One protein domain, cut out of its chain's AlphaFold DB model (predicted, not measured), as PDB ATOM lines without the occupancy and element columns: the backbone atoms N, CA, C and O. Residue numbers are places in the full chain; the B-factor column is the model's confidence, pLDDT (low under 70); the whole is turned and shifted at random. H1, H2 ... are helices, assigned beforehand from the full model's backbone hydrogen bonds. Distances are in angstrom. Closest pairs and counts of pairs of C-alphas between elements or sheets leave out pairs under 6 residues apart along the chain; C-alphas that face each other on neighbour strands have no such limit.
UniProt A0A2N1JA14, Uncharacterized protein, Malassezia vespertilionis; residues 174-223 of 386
ATOM      1  N   HIS A 174     -29.365 -53.573   6.485       84.75
ATOM      2  CA  HIS A 174     -30.244 -52.908   7.454       84.75
ATOM      3  C   HIS A 174     -29.543 -52.517   8.771       84.75
ATOM      4  O   HIS A 174     -30.179 -51.963   9.672       84.75
ATOM      5  N   ALA A 175     -28.239 -52.786   8.927       87.38
ATOM      6  CA  ALA A 175     -27.508 -52.425  10.136       87.38
ATOM      7  C   ALA A 175     -27.342 -50.904  10.266       87.38
ATOM      8  O   ALA A 175     -27.206 -50.174   9.275       87.38
ATOM      9  N   ARG A 176     -27.283 -50.418  11.513       88.31
ATOM     10  CA  ARG A 176     -27.011 -49.002  11.807       88.31
ATOM     11  C   ARG A 176     -25.677 -48.577  11.188       88.31
ATOM     12  O   ARG A 176     -24.689 -49.291  11.297       88.31
ATOM     13  N   TRP A 177     -25.646 -47.377  10.612       89.12
ATOM     14  CA  TRP A 177     -24.426 -46.784  10.064       89.12
ATOM     15  C   TRP A 177     -23.328 -46.659  11.129       89.12
ATOM     16  O   TRP A 177     -23.513 -45.972  12.146       89.12
ATOM     17  N   SER A 178     -22.178 -47.275  10.866       91.31
ATOM     18  CA  SER A 178     -20.976 -47.163  11.694       91.31
ATOM     19  C   SER A 178     -20.311 -45.786  11.552       91.31
ATOM     20  O   SER A 178     -20.592 -45.015  10.631       91.31
ATOM     21  N   GLY A 179     -19.427 -45.438  12.492       89.81
ATOM     22  CA  GLY A 179     -18.702 -44.163  12.452       89.81
ATOM     23  C   GLY A 179     -17.760 -44.038  11.248       89.81
ATOM     24  O   GLY A 179     -17.652 -42.961  10.663       89.81
ATOM     25  N   THR A 180     -17.123 -45.140  10.848       90.25
ATOM     26  CA  THR A 180     -16.212 -45.204   9.696       90.25
ATOM     27  C   THR A 180     -16.960 -45.020   8.381       90.25
ATOM     28  O   THR A 180     -16.562 -44.176   7.583       90.25
ATOM     29  N   GLU A 181     -18.085 -45.715   8.195       90.69
ATOM     30  CA  GLU A 181     -18.941 -45.564   7.009       90.69
ATOM     31  C   GLU A 181     -19.473 -44.137   6.875       90.69
ATOM     32  O   GLU A 181     -19.439 -43.566   5.788       90.69
ATOM     33  N   LYS A 182     -19.922 -43.524   7.981       91.06
ATOM     34  CA  LYS A 182     -20.375 -42.123   7.968       91.06
ATOM     35  C   LYS A 182     -19.256 -41.182   7.546       91.06
ATOM     36  O   LYS A 182     -19.487 -40.295   6.732       91.06
ATOM     37  N   LYS A 183     -18.049 -41.364   8.091       90.62
ATOM     38  CA  LYS A 183     -16.894 -40.527   7.751       90.62
ATOM     39  C   LYS A 183     -16.503 -40.692   6.280       90.62
ATOM     40  O   LYS A 183     -16.248 -39.691   5.621       90.62
ATOM     41  N   ALA A 184     -16.501 -41.921   5.768       91.44
ATOM     42  CA  ALA A 184     -16.215 -42.206   4.364       91.44
ATOM     43  C   ALA A 184     -17.278 -41.604   3.429       91.44
ATOM     44  O   ALA A 184     -16.927 -40.966   2.440       91.44
ATOM     45  N   LEU A 185     -18.563 -41.715   3.786       91.56
ATOM     46  CA  LEU A 185     -19.659 -41.092   3.047       91.56
ATOM     47  C   LEU A 185     -19.529 -39.570   2.998       91.56
ATOM     48  O   LEU A 185     -19.645 -38.991   1.927       91.56
ATOM     49  N   LEU A 186     -19.274 -38.924   4.137       89.62
ATOM     50  CA  LEU A 186     -19.110 -37.469   4.194       89.62
ATOM     51  C   LEU A 186     -17.888 -36.984   3.402       89.62
ATOM     52  O   LEU A 186     -17.927 -35.880   2.877       89.62
ATOM     53  N   ALA A 187     -16.826 -37.790   3.321       89.38
ATOM     54  CA  ALA A 187     -15.627 -37.462   2.551       89.38
ATOM     55  C   ALA A 187     -15.811 -37.659   1.038       89.38
ATOM     56  O   ALA A 187     -15.221 -36.924   0.257       89.38
ATOM     57  N   HIS A 188     -16.604 -38.652   0.627       88.38
ATOM     58  CA  HIS A 188     -16.854 -38.955  -0.785       88.38
ATOM     59  C   HIS A 188     -18.021 -38.153  -1.381       88.38
ATOM     60  O   HIS A 188     -18.094 -37.971  -2.591       88.38
ATOM     61  N   ALA A 189     -18.963 -37.703  -0.552       88.62
ATOM     62  CA  ALA A 189     -20.144 -36.996  -1.020       88.62
ATOM     63  C   ALA A 189     -19.808 -35.583  -1.524       88.62
ATOM     64  O   ALA A 189     -19.417 -34.717  -0.740       88.62
ATOM     65  N   ALA A 190     -20.054 -35.351  -2.813       85.94
ATOM     66  CA  ALA A 190     -19.847 -34.076  -3.490       85.94
ATOM     67  C   ALA A 190     -21.134 -33.650  -4.225       85.94
ATOM     68  O   ALA A 190     -21.210 -33.739  -5.445       85.94
ATOM     69  N   PRO A 191     -22.190 -33.226  -3.503       82.31
ATOM     70  CA  PRO A 191     -23.482 -32.907  -4.119       82.31
ATOM     71  C   PRO A 191     -23.445 -31.695  -5.062       82.31
ATOM     72  O   PRO A 191     -24.369 -31.534  -5.850       82.31
ATOM     73  N   GLU A 192     -22.411 -30.855  -4.973       81.19
ATOM     74  CA  GLU A 192     -22.202 -29.703  -5.861       81.19
ATOM     75  C   GLU A 192     -21.692 -30.121  -7.252       81.19
ATOM     76  O   GLU A 192     -21.803 -29.354  -8.209       81.19
ATOM     77  N   ASP A 193     -21.156 -31.340  -7.389       87.75
ATOM     78  CA  ASP A 193     -20.636 -31.834  -8.660       87.75
ATOM     79  C   ASP A 193     -21.792 -32.325  -9.551       87.75
ATOM     80  O   ASP A 193     -22.525 -33.240  -9.160       87.75
ATOM     81  N   PRO A 194     -21.939 -31.821 -10.793       84.06
ATOM     82  CA  PRO A 194     -23.040 -32.206 -11.685       84.06
ATOM     83  C   PRO A 194     -23.110 -33.705 -12.024       84.06
ATOM     84  O   PRO A 194     -24.156 -34.198 -12.439       84.06
ATOM     85  N   GLY A 195     -21.998 -34.432 -11.878       85.69
ATOM     86  CA  GLY A 195     -21.916 -35.877 -12.115       85.69
ATOM     87  C   GLY A 195     -22.160 -36.743 -10.876       85.69
ATOM     88  O   GLY A 195     -22.106 -37.971 -10.971       85.69
ATOM     89  N   PHE A 196     -22.390 -36.143  -9.708       90.00
ATOM     90  CA  PHE A 196     -22.511 -36.891  -8.465       90.00
ATOM     91  C   PHE A 196     -23.859 -37.610  -8.359       90.00
ATOM     92  O   PHE A 196     -24.932 -37.033  -8.526       90.00
ATOM     93  N   SER A 197     -23.806 -38.897  -8.015       91.94
ATOM     94  CA  SER A 197     -24.988 -39.722  -7.778       91.94
ATOM     95  C   SER A 197     -24.868 -40.453  -6.452       91.94
ATOM     96  O   SER A 197     -23.893 -41.161  -6.199       91.94
ATOM     97  N   TRP A 198     -25.912 -40.361  -5.627       90.31
ATOM     98  CA  TRP A 198     -25.992 -41.084  -4.356       90.31
ATOM     99  C   TRP A 198     -25.974 -42.604  -4.526       90.31
ATOM    100  O   TRP A 198     -25.482 -43.316  -3.653       90.31
ATOM    101  N   VAL A 199     -26.488 -43.105  -5.652       89.56
ATOM    102  CA  VAL A 199     -26.415 -44.531  -5.997       89.56
ATOM    103  C   VAL A 199     -24.961 -44.927  -6.266       89.56
ATOM    104  O   VAL A 199     -24.502 -45.946  -5.751       89.56
ATOM    105  N   GLY A 200     -24.219 -44.084  -6.992       88.19
ATOM    106  CA  GLY A 200     -22.784 -44.258  -7.219       88.19
ATOM    107  C   GLY A 200     -21.991 -44.224  -5.913       88.19
ATOM    108  O   GLY A 200     -21.232 -45.146  -5.635       88.19
ATOM    109  N   ALA A 201     -22.249 -43.233  -5.055       89.06
ATOM    110  CA  ALA A 201     -21.596 -43.111  -3.753       89.06
ATOM    111  C   ALA A 201     -21.815 -44.348  -2.864       89.06
ATOM    112  O   ALA A 201     -20.871 -44.863  -2.266       89.06
ATOM    113  N   ALA A 202     -23.047 -44.866  -2.796       89.06
ATOM    114  CA  ALA A 202     -23.349 -46.066  -2.017       89.06
ATOM    115  C   ALA A 202     -22.657 -47.328  -2.571       89.06
ATOM    116  O   ALA A 202     -22.251 -48.190  -1.783       89.06
ATOM    117  N   SER A 203     -22.513 -47.408  -3.901       88.38
ATOM    118  CA  SER A 203     -21.836 -48.495  -4.614       88.38
ATOM    119  C   SER A 203     -20.321 -48.475  -4.396       88.38
ATOM    120  O   SER A 203     -19.768 -49.491  -3.984       88.38
ATOM    121  N   VAL A 204     -19.670 -47.319  -4.577       88.69
ATOM    122  CA  VAL A 204     -18.215 -47.134  -4.390       88.69
ATOM    123  C   VAL A 204     -17.793 -47.419  -2.952       88.69
ATOM    124  O   VAL A 204     -16.756 -48.024  -2.704       88.69
ATOM    125  N   LEU A 205     -18.614 -47.012  -1.984       87.69
ATOM    126  CA  LEU A 205     -18.345 -47.246  -0.565       87.69
ATOM    127  C   LEU A 205     -18.693 -48.670  -0.112       87.69
ATOM    128  O   LEU A 205     -18.524 -48.980   1.066       87.69
ATOM    129  N   HIS A 206     -19.216 -49.514  -1.012       84.31
ATOM    130  CA  HIS A 206     -19.629 -50.894  -0.744       84.31
ATOM    131  C   HIS A 206     -20.482 -51.041   0.523       84.31
ATOM    132  O   HIS A 206     -20.383 -52.017   1.263       84.31
ATOM    133  N   THR A 207     -21.354 -50.064   0.776       83.00
ATOM    134  CA  THR A 207     -22.151 -50.024   2.016       83.00
ATOM    135  C   THR A 207     -23.204 -51.132   2.081       83.00
ATOM    136  O   THR A 207     -23.741 -51.414   3.154       83.00
ATOM    137  N   GLY A 208     -23.546 -51.724   0.928       84.19
ATOM    138  CA  GLY A 208     -24.693 -52.617   0.774       84.19
ATOM    139  C   GLY A 208     -26.032 -51.901   0.985       84.19
ATOM    140  O   GLY A 208     -27.042 -52.555   1.214       84.19
ATOM    141  N   ARG A 209     -26.056 -50.562   0.969       88.31
ATOM    142  CA  ARG A 209     -27.252 -49.739   1.200       88.31
ATOM    143  C   ARG A 209     -27.663 -49.003  -0.071       88.31
ATOM    144  O   ARG A 209     -26.897 -48.891  -1.023       88.31
ATOM    145  N   THR A 210     -28.883 -48.478  -0.079       89.50
ATOM    146  CA  THR A 210     -29.393 -47.683  -1.200       89.50
ATOM    147  C   THR A 210     -28.803 -46.276  -1.220       89.50
ATOM    148  O   THR A 210     -28.447 -45.716  -0.179       89.50
ATOM    149  N   GLY A 211     -28.774 -45.658  -2.406       87.81
ATOM    150  CA  GLY A 211     -28.392 -44.251  -2.545       87.81
ATOM    151  C   GLY A 211     -29.274 -43.314  -1.712       87.81
ATOM    152  O   GLY A 211     -28.777 -42.360  -1.122       87.81
ATOM    153  N   TYR A 212     -30.562 -43.631  -1.554       88.69
ATOM    154  CA  TYR A 212     -31.451 -42.882  -0.663       88.69
ATOM    155  C   TYR A 212     -30.978 -42.919   0.802       88.69
ATOM    156  O   TYR A 212     -30.901 -41.878   1.453       88.69
ATOM    157  N   SER A 213     -30.579 -44.094   1.312       88.38
ATOM    158  CA  SER A 213     -30.016 -44.220   2.667       88.38
ATOM    159  C   SER A 213     -28.725 -43.412   2.838       88.38
ATOM    160  O   SER A 213     -28.501 -42.811   3.895       88.38
ATOM    161  N   ALA A 214     -27.888 -43.361   1.797       89.38
ATOM    162  CA  ALA A 214     -26.687 -42.536   1.779       89.38
ATOM    163  C   ALA A 214     -27.031 -41.036   1.834       89.38
ATOM    164  O   ALA A 214     -26.513 -40.333   2.699       89.38
ATOM    165  N   LEU A 215     -27.965 -40.556   1.007       89.56
ATOM    166  CA  LEU A 215     -28.432 -39.164   1.034       89.56
ATOM    167  C   LEU A 215     -28.976 -38.772   2.413       89.56
ATOM    168  O   LEU A 215     -28.585 -37.750   2.977       89.56
ATOM    169  N   GLU A 216     -29.860 -39.593   2.976       87.94
ATOM    170  CA  GLU A 216     -30.489 -39.324   4.269       87.94
ATOM    171  C   GLU A 216     -29.441 -39.258   5.394       87.94
ATOM    172  O   GLU A 216     -29.493 -38.404   6.286       87.94
ATOM    173  N   THR A 217     -28.443 -40.142   5.333       89.06
ATOM    174  CA  THR A 217     -27.326 -40.149   6.281       89.06
ATOM    175  C   THR A 217     -26.451 -38.918   6.111       89.06
ATOM    176  O   THR A 217     -26.094 -38.299   7.114       89.06
ATOM    177  N   TYR A 218     -26.138 -38.533   4.876       88.62
ATOM    178  CA  TYR A 218     -25.395 -37.314   4.584       88.62
ATOM    179  C   TYR A 218     -26.119 -36.100   5.164       88.62
ATOM    180  O   TYR A 218     -25.589 -35.481   6.078       88.62
ATOM    181  N   GLN A 219     -27.373 -35.849   4.776       86.25
ATOM    182  CA  GLN A 219     -28.154 -34.687   5.223       86.25
ATOM    183  C   GLN A 219     -28.252 -34.556   6.751       86.25
ATOM    184  O   GLN A 219     -28.203 -33.450   7.289       86.25
ATOM    185  N   ARG A 220     -28.385 -35.676   7.473       83.12
ATOM    186  CA  ARG A 220     -28.445 -35.677   8.946       83.12
ATOM    187  C   ARG A 220     -27.106 -35.367   9.614       83.12
ATOM    188  O   ARG A 220     -27.097 -34.873  10.740       83.12
ATOM    189  N   ASN A 221     -25.993 -35.721   8.975       85.31
ATOM    190  CA  ASN A 221     -24.658 -35.620   9.568       85.31
ATOM    191  C   ASN A 221     -23.852 -34.435   9.023       85.31
ATOM    192  O   ASN A 221     -22.910 -33.992   9.679       85.31
ATOM    193  N   THR A 222     -24.237 -33.883   7.876       82.88
ATOM    194  CA  THR A 222     -23.672 -32.654   7.337       82.88
ATOM    195  C   THR A 222     -24.110 -31.488   8.190       82.88
ATOM    196  O   THR A 222     -25.263 -31.056   8.154       82.88
ATOM    197  N   LYS A 223     -23.172 -30.966   8.970       75.50
ATOM    198  CA  LYS A 223     -23.358 -29.688   9.636       75.50
ATOM    199  C   LYS A 223     -22.867 -28.609   8.682       75.50
ATOM    200  O   LYS A 223     -21.685 -28.639   8.332       75.50
TER     201      LYS A 223
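This is residues 174 to 223 of the 386 residues of an uncharacterized protein of Malassezia vespertilionis (UniProt A0A2N1JA14). Three short helices make a small cluster, set at large angles to one another: H1 crosses H3 nearly at a right angle, and H2 meets the first residues of H3 with its own first residues, making a corner with it. The link from H1 to H2 swings out through Pro 194 and folds back, and Pro 194 and Ala 175, before H1, are the ends of the greatest length. The printed part has 50 residues with three named helices, in the order H1, H2, H3, and no named strand; the class is all helix, with 28 of the 50 residues in the helices. The whole is compact, with a radius of gyration of the C-alphas of 9.8 A, and its outline is rounded, with spans of 30 by 23 by 15 A.

The printed part begins at His 174, and residues 174 to 178 come before the first helix. H1 is residues 179 to 188, 14.3 A from first to last C-alpha, and C-alpha 179 is at (-18.702, -44.163, 12.452). Residues 189 to 197 form a short link to H2, residues 198 to 204, which is 9.9 A from first to last C-alpha; C-alpha 198 is at (-25.992, -41.084, -4.356). Residues 205 to 210 form a short link to H3, residues 211 to 221, the longest helix, 15.3 A from first to last C-alpha. It ends with C-alpha 221 at (-24.658, -35.620, 9.568), and residues 222 and 223 follow.

H1 and H3 touch, with Leu 186 and Tyr 218 as the closest C-alphas, 6.3 A apart. Their lines stand about perpendicular, at 78 degrees. H2 and H3 touch, and their closest C-alphas are those of Val 199 and Gly 211, 4.0 A apart. Their lines stand about perpendicular too, at 81 degrees. H1 and H2 are close but not clearly touching; their closest C-alphas, those of His 188 and Ala 201, are 7.0 A apart. They run opposite ways at a steep tilt of 68 degrees, only just short of about perpendicular. In H1, H2 and H3 every O i to N i+4 pair is within hydrogen-bond range.

The two C-alphas farthest apart are those of Ala 175 and Pro 194, at 30.1 A. The C-alphas of His 174 and Lys 223, the first and last printed, are 24.3 A apart. The printed part has no cut, and neither link is long. The mean pLDDT of the printed part is 87.7, and no printed residue is under 70.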